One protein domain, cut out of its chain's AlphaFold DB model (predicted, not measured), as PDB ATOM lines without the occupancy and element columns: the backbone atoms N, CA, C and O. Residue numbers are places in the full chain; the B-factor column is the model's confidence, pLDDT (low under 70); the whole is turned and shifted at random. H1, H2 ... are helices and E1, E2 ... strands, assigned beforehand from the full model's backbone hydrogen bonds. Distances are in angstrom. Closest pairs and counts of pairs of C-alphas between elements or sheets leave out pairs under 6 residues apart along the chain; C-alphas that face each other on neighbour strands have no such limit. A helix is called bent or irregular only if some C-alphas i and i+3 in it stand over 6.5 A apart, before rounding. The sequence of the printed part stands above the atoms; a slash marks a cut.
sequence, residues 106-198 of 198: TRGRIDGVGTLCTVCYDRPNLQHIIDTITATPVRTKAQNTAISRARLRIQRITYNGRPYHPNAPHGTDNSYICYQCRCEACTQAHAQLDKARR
ATOM      1  N   THR A 106     -68.081   8.072  54.028       73.19
ATOM      2  CA  THR A 106     -68.959   8.821  54.928       73.19
ATOM      3  C   THR A 106     -69.454   7.878  56.017       73.19
ATOM      4  O   THR A 106     -70.122   6.882  55.745       73.19
ATOM      5  N   ARG A 107     -69.116   8.180  57.282       73.50
ATOM      6  CA  ARG A 107     -69.458   7.350  58.461       73.50
ATOM      7  C   ARG A 107     -69.026   5.879  58.314       73.50
ATOM      8  O   ARG A 107     -69.779   4.973  58.661       73.50
ATOM      9  N   GLY A 108     -67.836   5.648  57.756       73.50
ATOM     10  CA  GLY A 108     -67.284   4.302  57.556       73.50
ATOM     11  C   GLY A 108     -67.937   3.494  56.427       73.50
ATOM     12  O   GLY A 108     -67.671   2.303  56.315       73.50
ATOM     13  N   ARG A 109     -68.787   4.107  55.590       76.56
ATOM     14  CA  ARG A 109     -69.352   3.483  54.383       76.56
ATOM     15  C   ARG A 109     -68.833   4.174  53.132       76.56
ATOM     16  O   ARG A 109     -68.705   5.397  53.123       76.56
ATOM     17  N   ILE A 110     -68.558   3.389  52.091       78.12
ATOM     18  CA  ILE A 110     -68.143   3.915  50.788       78.12
ATOM     19  C   ILE A 110     -69.325   4.675  50.177       78.12
ATOM     20  O   ILE A 110     -70.425   4.136  50.057       78.12
ATOM     21  N   ASP A 111     -69.094   5.922  49.786       80.50
ATOM     22  CA  ASP A 111     -70.085   6.760  49.126       80.50
ATOM     23  C   ASP A 111     -70.405   6.219  47.722       80.50
ATOM     24  O   ASP A 111     -69.522   5.871  46.927       80.50
ATOM     25  N   GLY A 112     -71.699   6.143  47.409       84.62
ATOM     26  CA  GLY A 112     -72.220   5.597  46.155       84.62
ATOM     27  C   GLY A 112     -72.847   4.214  46.318       84.62
ATOM     28  O   GLY A 112     -73.180   3.803  47.427       84.62
ATOM     29  N   VAL A 113     -73.048   3.514  45.203       87.12
ATOM     30  CA  VAL A 113     -73.739   2.216  45.155       87.12
ATOM     31  C   VAL A 113     -72.959   1.275  44.243       87.12
ATOM     32  O   VAL A 113     -72.580   1.655  43.137       87.12
ATOM     33  N   GLY A 114     -72.711   0.046  44.705       88.12
ATOM     34  CA  GLY A 114     -71.919  -0.934  43.958       88.12
ATOM     35  C   GLY A 114     -70.518  -0.399  43.664       88.12
ATOM     36  O   GLY A 114     -69.821   0.016  44.591       88.12
ATOM     37  N   THR A 115     -70.144  -0.357  42.384       90.06
ATOM     38  CA  THR A 115     -68.858   0.153  41.871       90.06
ATOM     39  C   THR A 115     -68.900   1.627  41.434       90.06
ATOM     40  O   THR A 115     -67.893   2.181  40.990       90.06
ATOM     41  N   LEU A 116     -70.047   2.301  41.584       92.19
ATOM     42  CA  LEU A 116     -70.251   3.684  41.150       92.19
ATOM     43  C   LEU A 116     -70.194   4.663  42.327       92.19
ATOM     44  O   LEU A 116     -70.731   4.406  43.406       92.19
ATOM     45  N   CYS A 117     -69.607   5.842  42.101       92.81
ATOM     46  CA  CYS A 117     -69.760   6.970  43.022       92.81
ATOM     47  C   CYS A 117     -71.201   7.512  42.994       92.81
ATOM     48  O   CYS A 117     -71.922   7.342  42.009       92.81
ATOM     49  N   THR A 118     -71.611   8.226  44.046       93.19
ATOM     50  CA  THR A 118     -72.966   8.803  44.157       93.19
ATOM     51  C   THR A 118     -73.341   9.679  42.962       93.19
ATOM     52  O   THR A 118     -74.472   9.627  42.497       93.19
ATOM     53  N   VAL A 119     -72.399  10.465  42.427       95.06
ATOM     54  CA  VAL A 119     -72.667  11.361  41.290       95.06
ATOM     55  C   VAL A 119     -73.006  10.568  40.029       95.06
ATOM     56  O   VAL A 119     -74.003  10.865  39.379       95.06
ATOM     57  N   CYS A 120     -72.199   9.556  39.699       94.94
ATOM     58  CA  CYS A 120     -72.426   8.688  38.542       94.94
ATOM     59  C   CYS A 120     -73.719   7.884  38.684       94.94
ATOM     60  O   CYS A 120     -74.495   7.813  37.737       94.94
ATOM     61  N   TYR A 121     -73.978   7.357  39.881       95.00
ATOM     62  CA  TYR A 121     -75.200   6.618  40.182       95.00
ATOM     63  C   TYR A 121     -76.468   7.483  40.052       95.00
ATOM     64  O   TYR A 121     -77.463   7.050  39.475       95.00
ATOM     65  N   ASP A 122     -76.437   8.725  40.546       95.00
ATOM     66  CA  ASP A 122     -77.605   9.613  40.535       95.00
ATOM     67  C   ASP A 122     -77.915  10.177  39.138       95.00
ATOM     68  O   ASP A 122     -79.072  10.466  38.829       95.00
ATOM     69  N   ARG A 123     -76.892  10.380  38.298       96.06
ATOM     70  CA  ARG A 123     -77.002  11.095  37.014       96.06
ATOM     71  C   ARG A 123     -78.111  10.574  36.081       96.06
ATOM     72  O   ARG A 123     -78.906  11.412  35.652       96.06
ATOM     73  N   PRO A 124     -78.231   9.261  35.785       97.06
ATOM     74  CA  PRO A 124     -79.295   8.759  34.911       97.06
ATOM     75  C   PRO A 124     -80.692   8.989  35.502       97.06
ATOM     76  O   PRO A 124     -81.595   9.430  34.796       97.06
ATOM     77  N   ASN A 125     -80.857   8.792  36.813       96.50
ATOM     78  CA  ASN A 125     -82.130   9.033  37.495       96.50
ATOM     79  C   ASN A 125     -82.533  10.514  37.446       96.50
ATOM     80  O   ASN A 125     -83.696  10.847  37.225       96.50
ATOM     81  N   LEU A 126     -81.572  11.422  37.640       97.25
ATOM     82  CA  LEU A 126     -81.820  12.860  37.553       97.25
ATOM     83  C   LEU A 126     -82.179  13.293  36.130       97.25
ATOM     84  O   LEU A 126     -83.067  14.130  35.970       97.25
ATOM     85  N   GLN A 127     -81.521  12.725  35.116       98.06
ATOM     86  CA  GLN A 127     -81.832  13.010  33.717       98.06
ATOM     87  C   GLN A 127     -83.246  12.532  33.370       98.06
ATOM     88  O   GLN A 127     -84.046  13.324  32.882       98.06
ATOM     89  N   HIS A 128     -83.600  11.307  33.767       97.81
ATOM     90  CA  HIS A 128     -84.951  10.773  33.597       97.81
ATOM     91  C   HIS A 128     -86.022  11.695  34.209       97.81
ATOM     92  O   HIS A 128     -87.022  11.998  33.565       97.81
ATOM     93  N   ILE A 129     -85.802  12.213  35.428       97.25
ATOM     94  CA  ILE A 129     -86.717  13.183  36.063       97.25
ATOM     95  C   ILE A 129     -86.889  14.443  35.205       97.25
ATOM     96  O   ILE A 129     -88.006  14.948  35.073       97.25
ATOM     97  N   ILE A 130     -85.800  14.975  34.643       97.88
ATOM     98  CA  ILE A 130     -85.866  16.159  33.778       97.88
ATOM     99  C   ILE A 130     -86.693  15.844  32.537       97.88
ATOM    100  O   ILE A 130     -87.594  16.620  32.220       97.88
ATOM    101  N   ASP A 131     -86.432  14.719  31.883       97.94
ATOM    102  CA  ASP A 131     -87.072  14.350  30.621       97.94
ATOM    103  C   ASP A 131     -88.572  14.093  30.818       97.94
ATOM    104  O   ASP A 131     -89.399  14.705  30.140       97.94
ATOM    105  N   THR A 132     -88.942  13.294  31.829       97.38
ATOM    106  CA  THR A 132     -90.347  12.983  32.148       97.38
ATOM    107  C   THR A 132     -91.162  14.247  32.424       97.38
ATOM    108  O   THR A 132     -92.257  14.426  31.891       97.38
ATOM    109  N   ILE A 133     -90.641  15.157  33.254       96.69
ATOM    110  CA  ILE A 133     -91.383  16.374  33.609       96.69
ATOM    111  C   ILE A 133     -91.365  17.379  32.446       96.69
ATOM    112  O   ILE A 133     -92.340  18.105  32.235       96.69
ATOM    113  N   THR A 134     -90.284  17.426  31.662       95.88
ATOM    114  CA  THR A 134     -90.194  18.316  30.495       95.88
ATOM    115  C   THR A 134     -91.208  17.927  29.421       95.88
ATOM    116  O   THR A 134     -91.813  18.827  28.838       95.88
ATOM    117  N   ALA A 135     -91.465  16.630  29.244       95.69
ATOM    118  CA  ALA A 135     -92.487  16.108  28.338       95.69
ATOM    119  C   ALA A 135     -93.933  16.416  28.777       95.69
ATOM    120  O   ALA A 135     -94.859  16.286  27.980       95.69
ATOM    121  N   THR A 136     -94.160  16.838  30.026       93.62
ATOM    122  CA  THR A 136     -95.509  17.183  30.501       93.62
ATOM    123  C   THR A 136     -95.925  18.571  29.975       93.62
ATOM    124  O   THR A 136     -95.195  19.537  30.224       93.62
ATOM    125  N   PRO A 137     -97.092  18.715  29.307       92.12
ATOM    126  CA  PRO A 137     -97.496  19.968  28.656       92.12
ATOM    127  C   PRO A 137     -97.838  21.088  29.647       92.12
ATOM    128  O   PRO A 137     -97.504  22.247  29.416       92.12
ATOM    129  N   VAL A 138     -98.453  20.752  30.786       95.38
ATOM    130  CA  VAL A 138     -98.752  21.701  31.867       95.38
ATOM    131  C   VAL A 138     -98.004  21.265  33.119       95.38
ATOM    132  O   VAL A 138     -98.238  20.182  33.651       95.38
ATOM    133  N   ARG A 139     -97.086  22.115  33.593       95.94
ATOM    134  CA  ARG A 139     -96.225  21.816  34.744       95.94
ATOM    135  C   ARG A 139     -96.715  22.507  36.005       95.94
ATOM    136  O   ARG A 139     -96.927  23.717  36.039       95.94
ATOM    137  N   THR A 140     -96.803  21.745  37.085       97.19
ATOM    138  CA  THR A 140     -97.056  22.267  38.430       97.19
ATOM    139  C   THR A 140     -95.822  22.979  38.997       97.19
ATOM    140  O   THR A 140     -94.676  22.735  38.607       97.19
ATOM    141  N   LYS A 141     -96.025  23.825  40.014       97.31
ATOM    142  CA  LYS A 141     -94.925  24.477  40.752       97.31
ATOM    143  C   LYS A 141     -93.946  23.465  41.372       97.31
ATOM    144  O   LYS A 141     -92.734  23.699  41.381       97.31
ATOM    145  N   ALA A 142     -94.458  22.339  41.872       96.44
ATOM    146  CA  ALA A 142     -93.644  21.270  42.448       96.44
ATOM    147  C   ALA A 142     -92.748  20.612  41.385       96.44
ATOM    148  O   ALA A 142     -91.550  20.448  41.611       96.44
ATOM    149  N   GLN A 143     -93.304  20.334  40.204       96.94
ATOM    150  CA  GLN A 143     -92.573  19.820  39.045       96.94
ATOM    151  C   GLN A 143     -91.466  20.777  38.580       96.94
ATOM    152  O   GLN A 143     -90.324  20.354  38.413       96.94
ATOM    153  N   ASN A 144     -91.750  22.080  38.475       97.00
ATOM    154  CA  ASN A 144     -90.730  23.082  38.130       97.00
ATOM    155  C   ASN A 144     -89.594  23.136  39.166       97.00
ATOM    156  O   ASN A 144     -88.417  23.246  38.810       97.00
ATOM    157  N   THR A 145     -89.930  23.003  40.452       96.62
ATOM    158  CA  THR A 145     -88.935  22.939  41.535       96.62
ATOM    159  C   THR A 145     -88.099  21.661  41.449       96.62
ATOM    160  O   THR A 145     -86.882  21.709  41.642       96.62
ATOM    161  N   ALA A 146     -88.722  20.521  41.136       96.12
ATOM    162  CA  ALA A 146     -88.042  19.241  40.967       96.12
ATOM    163  C   ALA A 146     -87.063  19.271  39.786       96.12
ATOM    164  O   ALA A 146     -85.900  18.922  39.980       96.12
ATOM    165  N   ILE A 147     -87.481  19.781  38.617       97.12
ATOM    166  CA  ILE A 147     -86.589  19.983  37.461       97.12
ATOM    167  C   ILE A 147     -85.422  20.895  37.842       97.12
ATOM    168  O   ILE A 147     -84.269  20.562  37.580       97.12
ATOM    169  N   SER A 148     -85.706  22.036  38.477       96.88
ATOM    170  CA  SER A 148     -84.668  23.001  38.854       96.88
ATOM    171  C   SER A 148     -83.627  22.358  39.773       96.88
ATOM    172  O   SER A 148     -82.430  22.470  39.529       96.88
ATOM    173  N   ARG A 149     -84.069  21.596  40.782       97.06
ATOM    174  CA  ARG A 149     -83.168  20.842  41.667       97.06
ATOM    175  C   ARG A 149     -82.416  19.734  40.933       97.06
ATOM    176  O   ARG A 149     -81.236  19.543  41.206       97.06
ATOM    177  N   ALA A 150     -83.063  19.010  40.021       97.31
ATOM    178  CA  ALA A 150     -82.414  17.955  39.246       97.31
ATOM    179  C   ALA A 150     -81.289  18.519  38.367       97.31
ATOM    180  O   ALA A 150     -80.176  18.000  38.399       97.31
ATOM    181  N   ARG A 151     -81.541  19.645  37.687       97.38
ATOM    182  CA  ARG A 151     -80.540  20.363  36.880       97.38
ATOM    183  C   ARG A 151     -79.321  20.768  37.704       97.38
ATOM    184  O   ARG A 151     -78.202  20.495  37.285       97.38
ATOM    185  N   LEU A 152     -79.530  21.338  38.893       96.81
ATOM    186  CA  LEU A 152     -78.428  21.651  39.811       96.81
ATOM    187  C   LEU A 152     -77.653  20.381  40.200       96.81
ATOM    188  O   LEU A 152     -76.434  20.331  40.135       96.81
ATOM    189  N   ARG A 153     -78.347  19.300  40.560       96.44
ATOM    190  CA  ARG A 153     -77.692  18.062  41.017       96.44
ATOM    191  C   ARG A 153     -76.916  17.327  39.921       96.44
ATOM    192  O   ARG A 153     -75.966  16.623  40.262       96.44
ATOM    193  N   ILE A 154     -77.285  17.472  38.647       96.69
ATOM    194  CA  ILE A 154     -76.547  16.886  37.510       96.69
ATOM    195  C   ILE A 154     -75.179  17.542  37.325       96.69
ATOM    196  O   ILE A 154     -74.230  16.874  36.925       96.69
ATOM    197  N   GLN A 155     -75.060  18.829  37.649       96.25
ATOM    198  CA  GLN A 155     -73.812  19.591  37.530       96.25
ATOM    199  C   GLN A 155     -72.794  19.255  38.631       96.25
ATOM    200  O   GLN A 155     -71.715  19.847  38.688       96.25
ATOM    201  N   ARG A 156     -73.116  18.309  39.522       96.38
ATOM    202  CA  ARG A 156     -72.180  17.828  40.533       96.38
ATOM    203  C   ARG A 156     -71.032  17.045  39.902       96.38
ATOM    204  O   ARG A 156     -71.202  16.321  38.925       96.38
ATOM    205  N   ILE A 157     -69.884  17.138  40.552       94.31
ATOM    206  CA  ILE A 157     -68.682  16.346  40.308       94.31
ATOM    207  C   ILE A 157     -68.301  15.602  41.588       94.31
ATOM    208  O   ILE A 157     -68.759  15.947  42.679       94.31
ATOM    209  N   THR A 158     -67.466  14.579  41.474       92.81
ATOM    210  CA  THR A 158     -66.861  13.933  42.643       92.81
ATOM    211  C   THR A 158     -65.557  14.654  42.966       92.81
ATOM    212  O   THR A 158     -64.702  14.768  42.096       92.81
ATOM    213  N   TYR A 159     -65.411  15.150  44.196       89.69
ATOM    214  CA  TYR A 159     -64.204  15.825  44.684       89.69
ATOM    215  C   TYR A 159     -63.873  15.320  46.088       89.69
ATOM    216  O   TYR A 159     -64.748  15.291  46.958       89.69
ATOM    217  N   ASN A 160     -62.632  14.876  46.308       86.75
ATOM    218  CA  ASN A 160     -62.196  14.211  47.547       86.75
ATOM    219  C   ASN A 160     -63.149  13.081  47.977       86.75
ATOM    220  O   ASN A 160     -63.517  12.949  49.145       86.75
ATOM    221  N   GLY A 161     -63.635  12.310  47.000       87.50
ATOM    222  CA  GLY A 161     -64.579  11.222  47.226       87.50
ATOM    223  C   GLY A 161     -66.035  11.626  47.455       87.50
ATOM    224  O   GLY A 161     -66.917  10.768  47.473       87.50
ATOM    225  N   ARG A 162     -66.335  12.916  47.590       90.62
ATOM    226  CA  ARG A 162     -67.670  13.393  47.960       90.62
ATOM    227  C   ARG A 162     -68.342  14.136  46.806       90.62
ATOM    228  O   ARG A 162     -67.660  14.773  46.003       90.62
ATOM    229  N   PRO A 163     -69.685  14.118  46.727       94.25
ATOM    230  CA  PRO A 163     -70.411  14.970  45.793       94.25
ATOM    231  C   PRO A 163     -70.116  16.454  46.042       94.25
ATOM    232  O   PRO A 163     -70.364  16.983  47.128       94.25
ATOM    233  N   TYR A 164     -69.637  17.146  45.021       95.38
ATOM    234  CA  TYR A 164     -69.281  18.558  45.039       95.38
ATOM    235  C   TYR A 164     -69.996  19.285  43.906       95.38
ATOM    236  O   TYR A 164     -70.175  18.729  42.830       95.38
ATOM    237  N   HIS A 165     -70.439  20.518  44.141       97.25
ATOM    238  CA  HIS A 165     -71.106  21.315  43.117       97.25
ATOM    239  C   HIS A 165     -70.313  22.604  42.877       97.25
ATOM    240  O   HIS A 165     -70.364  23.464  43.749       97.25
ATOM    241  N   PRO A 166     -69.651  22.782  41.719       96.88
ATOM    242  CA  PRO A 166     -68.718  23.893  41.491       96.88
ATOM    243  C   PRO A 166     -69.310  25.290  41.681       96.88
ATOM    244  O   PRO A 166     -68.640  26.180  42.187       96.88
ATOM    245  N   ASN A 167     -70.581  25.468  41.314       96.12
ATOM    246  CA  ASN A 167     -71.240  26.776  41.326       96.12
ATOM    247  C   ASN A 167     -72.184  26.968  42.528       96.12
ATOM    248  O   ASN A 167     -73.081  27.809  42.478       96.12
ATOM    249  N   ALA A 168     -72.085  26.132  43.569       96.00
ATOM    250  CA  ALA A 168     -72.952  26.259  44.741       96.00
ATOM    251  C   ALA A 168     -72.360  27.269  45.742       96.00
ATOM    252  O   ALA A 168     -71.146  27.293  45.930       96.00
ATOM    253  N   PRO A 169     -73.183  28.067  46.450       96.31
ATOM    254  CA  PRO A 169     -72.707  28.909  47.548       96.31
ATOM    255  C   PRO A 169     -72.349  28.036  48.765       96.31
ATOM    256  O   PRO A 169     -73.185  27.798  49.646       96.31
ATOM    257  N   HIS A 170     -71.147  27.451  48.768       97.06
ATOM    258  CA  HIS A 170     -70.699  26.494  49.785       97.06
ATOM    259  C   HIS A 170     -70.771  27.058  51.213       97.06
ATOM    260  O   HIS A 170     -70.720  28.264  51.422       97.06
ATOM    261  N   GLY A 171     -70.904  26.170  52.206       96.56
ATOM    262  CA  GLY A 171     -71.036  26.579  53.611       96.56
ATOM    263  C   GLY A 171     -72.442  27.047  54.008       96.56
ATOM    264  O   GLY A 171     -72.601  27.716  55.021       96.56
ATOM    265  N   THR A 172     -73.476  26.696  53.235       97.31
ATOM    266  CA  THR A 172     -74.878  27.049  53.525       97.31
ATOM    267  C   THR A 172     -75.791  25.817  53.536       97.31
ATOM    268  O   THR A 172     -75.527  24.838  52.829       97.31
ATOM    269  N   ASP A 173     -76.912  25.882  54.273       96.12
ATOM    270  CA  ASP A 173     -77.949  24.825  54.270       96.12
ATOM    271  C   ASP A 173     -78.479  24.570  52.859       96.12
ATOM    272  O   ASP A 173     -78.707  23.437  52.437       96.12
ATOM    273  N   ASN A 174     -78.651  25.652  52.097       95.75
ATOM    274  CA  ASN A 174     -79.209  25.591  50.757       95.75
ATOM    275  C   ASN A 174     -78.306  24.794  49.805       95.75
ATOM    276  O   ASN A 174     -78.796  23.966  49.035       95.75
ATOM    277  N   SER A 175     -76.986  24.973  49.890       96.94
ATOM    278  CA  SER A 175     -76.022  24.178  49.116       96.94
ATOM    279  C   SER A 175     -76.038  22.700  49.487       96.94
ATOM    280  O   SER A 175     -75.911  21.832  48.619       96.94
ATOM    281  N   TYR A 176     -76.264  22.385  50.759       96.69
ATOM    282  CA  TYR A 176     -76.413  21.003  51.194       96.69
ATOM    283  C   TYR A 176     -77.736  20.375  50.712       96.69
ATOM    284  O   TYR A 176     -77.747  19.241  50.235       96.69
ATOM    285  N   ILE A 177     -78.859  21.096  50.779       95.56
ATOM    286  CA  ILE A 177     -80.198  20.547  50.488       95.56
ATOM    287  C   ILE A 177     -80.536  20.583  48.989       95.56
ATOM    288  O   ILE A 177     -80.952  19.574  48.403       95.56
ATOM    289  N   CYS A 178     -80.403  21.747  48.353       95.50
ATOM    290  CA  CYS A 178     -80.838  21.953  46.971       95.50
ATOM    291  C   CYS A 178     -79.826  21.374  45.986       95.50
ATOM    292  O   CYS A 178     -80.199  20.560  45.136       95.50
ATOM    293  N   TYR A 179     -78.553  21.729  46.163       96.56
ATOM    294  CA  TYR A 179     -77.464  21.287  45.294       96.56
ATOM    295  C   TYR A 179     -76.948  19.893  45.659       96.56
ATOM    296  O   TYR A 179     -76.272  19.281  44.845       96.56
ATOM    297  N   GLN A 180     -77.270  19.374  46.854       95.94
ATOM    298  CA  GLN A 180     -76.716  18.122  47.384       95.94
ATOM    299  C   GLN A 180     -75.183  18.087  47.373       95.94
ATOM    300  O   GLN A 180     -74.577  17.041  47.116       95.94
ATOM    301  N   CYS A 181     -74.560  19.231  47.656       95.94
ATOM    302  CA  CYS A 181     -73.128  19.308  47.879       95.94
ATOM    303  C   CYS A 181     -72.784  18.758  49.273       95.94
ATOM    304  O   CYS A 181     -73.409  19.117  50.270       95.94
ATOM    305  N   ARG A 182     -71.776  17.888  49.334       94.62
ATOM    306  CA  ARG A 182     -71.311  17.167  50.527       94.62
ATOM    307  C   ARG A 182     -69.864  17.504  50.887       94.62
ATOM    308  O   ARG A 182     -69.212  16.738  51.595       94.62
ATOM    309  N   CYS A 183     -69.357  18.646  50.420       93.69
ATOM    310  CA  CYS A 183     -68.087  19.159  50.922       93.69
ATOM    311  C   CYS A 183     -68.167  19.392  52.437       93.69
ATOM    312  O   CYS A 183     -69.256  19.454  53.025       93.69
ATOM    313  N   GLU A 184     -67.007  19.505  53.072       93.31
ATOM    314  CA  GLU A 184     -66.907  19.659  54.518       93.31
ATOM    315  C   GLU A 184     -67.685  20.880  55.020       93.31
ATOM    316  O   GLU A 184     -68.565  20.723  55.864       93.31
ATOM    317  N   ALA A 185     -67.474  22.050  54.411       95.75
ATOM    318  CA  ALA A 185     -68.171  23.284  54.776       95.75
ATOM    319  C   ALA A 185     -69.705  23.152  54.706       95.75
ATOM    320  O   ALA A 185     -70.406  23.528  55.642       95.75
ATOM    321  N   CYS A 186     -70.255  22.575  53.628       96.81
ATOM    322  CA  CYS A 186     -71.706  22.359  53.503       96.81
ATOM    323  C   CYS A 186     -72.237  21.368  54.548       96.81
ATOM    324  O   CYS A 186     -73.331  21.550  55.079       96.81
ATOM    325  N   THR A 187     -71.471  20.314  54.837       94.75
ATOM    326  CA  THR A 187     -71.853  19.295  55.822       94.75
ATOM    327  C   THR A 187     -71.863  19.874  57.235       94.75
ATOM    328  O   THR A 187     -72.813  19.640  57.980       94.75
ATOM    329  N   GLN A 188     -70.846  20.663  57.585       96.12
ATOM    330  CA  GLN A 188     -70.759  21.361  58.866       96.12
ATOM    331  C   GLN A 188     -71.884  22.390  59.023       96.12
ATOM    332  O   GLN A 188     -72.567  22.376  60.043       96.12
ATOM    333  N   ALA A 189     -72.140  23.220  58.005       97.25
ATOM    334  CA  ALA A 189     -73.215  24.214  58.036       97.25
ATOM    335  C   ALA A 189     -74.593  23.570  58.262       97.25
ATOM    336  O   ALA A 189     -75.366  24.018  59.110       97.25
ATOM    337  N   HIS A 190     -74.884  22.471  57.558       96.62
ATOM    338  CA  HIS A 190     -76.122  21.724  57.773       96.62
ATOM    339  C   HIS A 190     -76.190  21.112  59.180       96.62
ATOM    340  O   HIS A 190     -77.226  21.189  59.835       96.62
ATOM    341  N   ALA A 191     -75.087  20.537  59.674       96.12
ATOM    342  CA  ALA A 191     -75.028  19.960  61.016       96.12
ATOM    343  C   ALA A 191     -75.234  21.011  62.123       96.12
ATOM    344  O   ALA A 191     -75.923  20.734  63.102       96.12
ATOM    345  N   GLN A 192     -74.680  22.217  61.966       96.62
ATOM    346  CA  GLN A 192     -74.887  23.331  62.897       96.62
ATOM    347  C   GLN A 192     -76.354  23.765  62.937       96.62
ATOM    348  O   GLN A 192     -76.913  23.932  64.019       96.62
ATOM    349  N   LEU A 193     -76.999  23.889  61.774       95.38
ATOM    350  CA  LEU A 193     -78.419  24.239  61.702       95.38
ATOM    351  C   LEU A 193     -79.326  23.134  62.247       95.38
ATOM    352  O   LEU A 193     -80.303  23.444  62.921       95.38
ATOM    353  N   ASP A 194     -79.010  21.860  62.001       94.75
ATOM    354  CA  ASP A 194     -79.750  20.743  62.600       94.75
ATOM    355  C   ASP A 194     -79.609  20.742  64.126       94.75
ATOM    356  O   ASP A 194     -80.600  20.574  64.831       94.75
ATOM    357  N   LYS A 195     -78.403  21.015  64.648       96.12
ATOM    358  CA  LYS A 195     -78.168  21.173  66.090       96.12
ATOM    359  C   LYS A 195     -78.960  22.346  66.671       96.12
ATOM    360  O   LYS A 195     -79.518  22.195  67.745       96.12
ATOM    361  N   ALA A 196     -79.037  23.476  65.968       94.75
ATOM    362  CA  ALA A 196     -79.782  24.655  66.416       94.75
ATOM    363  C   ALA A 196     -81.313  24.472  66.398       94.75
ATOM    364  O   ALA A 196     -82.024  25.224  67.056       94.75
ATOM    365  N   ARG A 197     -81.835  23.506  65.628       92.75
ATOM    366  CA  ARG A 197     -83.274  23.188  65.565       92.75
ATOM    367  C   ARG A 197     -83.743  22.219  66.658       92.75
ATOM    368  O   ARG A 197     -84.953  22.040  66.788       92.75
ATOM    369  N   ARG A 198     -82.821  21.550  67.357       89.62
ATOM    370  CA  ARG A 198     -83.110  20.571  68.416       89.62
ATOM    371  C   ARG A 198     -83.141  21.240  69.778       89.62
ATOM    372  O   ARG A 198     -84.011  20.827  70.570       89.62
TER     373      ARG A 198
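What this domain is: This is residues 106 to 198 of the 198 residues of an uncharacterized protein of Rhodococcus erythropolis (UniProt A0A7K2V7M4). A helical hairpin, H1 and H2, makes one part of the model, and at its turn residues 135 to 142 stick out. A small strand hairpin, E1 and E2, sits by the first residues of H1, and beyond it the short helix H3 packs on H4 in a second, smaller helical part that is apart from the helical hairpin. The printed part has 93 residues, with four named helices and two named strands in the order H1, H2, E1, E2, H3, H4; the one sheet has the order E1 - E2 and is antiparallel, and the class is mostly helix. The whole is only just compact, close to loose, with a radius of gyration of the C-alphas of 14.6 A and spans of 42 by 35 by 24 A.

How they stand to each other: Residues 106 to 117 hold no named element and lead to H1, residues 118 to 134. H1 touches H2, residues 141 to 154; the closest C-alphas are those of Ile 130 and Ile 147, 5.4 A apart. The two form a helical hairpin and run opposite ways at a shallow tilt of 34 degrees, only just short of steep. A tight link joins H2 to E1, residues 157 to 159, and E1 forms a hairpin with its antiparallel neighbour E2, residues 162 to 164. Across this pair N 157 and O 164 are 2.8 A apart and N 159 and O 162 are 2.9 A apart, both within hydrogen-bond range. The closest C-alphas of H1 and E2 are those of Val 119 and Pro 163, 6.2 A apart. H3, residues 173 to 177, touches H4, residues 184 to 196, with the C-alphas of Asp 173 and His 190 closest at 5.0 A. H4 is apart from H1, H2, E1 and E2. Every O i to N i+4 pair is within hydrogen-bond range in H2, H3 and H4; in H1 11 of 13 are.

Where its parts are: H1 begins with C-alpha 118 at (-72.966, 8.803, 44.157) and is 24.0 A long from first to last C-alpha. It is irregular, with C-alphas 121 and 124 at 7.0 A, and has a kink of 25 degrees near residue 125. H2 is 20.1 A long and begins with C-alpha 141 at (-94.925, 24.477, 40.752). E1 and E2 have three residues each and H3 has five. H4 is 18.2 A long and ends with C-alpha 196 at (-79.782, 24.655, 66.416).

The domain as a whole: The two C-alphas farthest apart are those of Gly 108 and Pro 137, 44.6 A. The printed part has no cut and no long link between named elements. Its mean pLDDT is 93.9, and no printed residue is under 70.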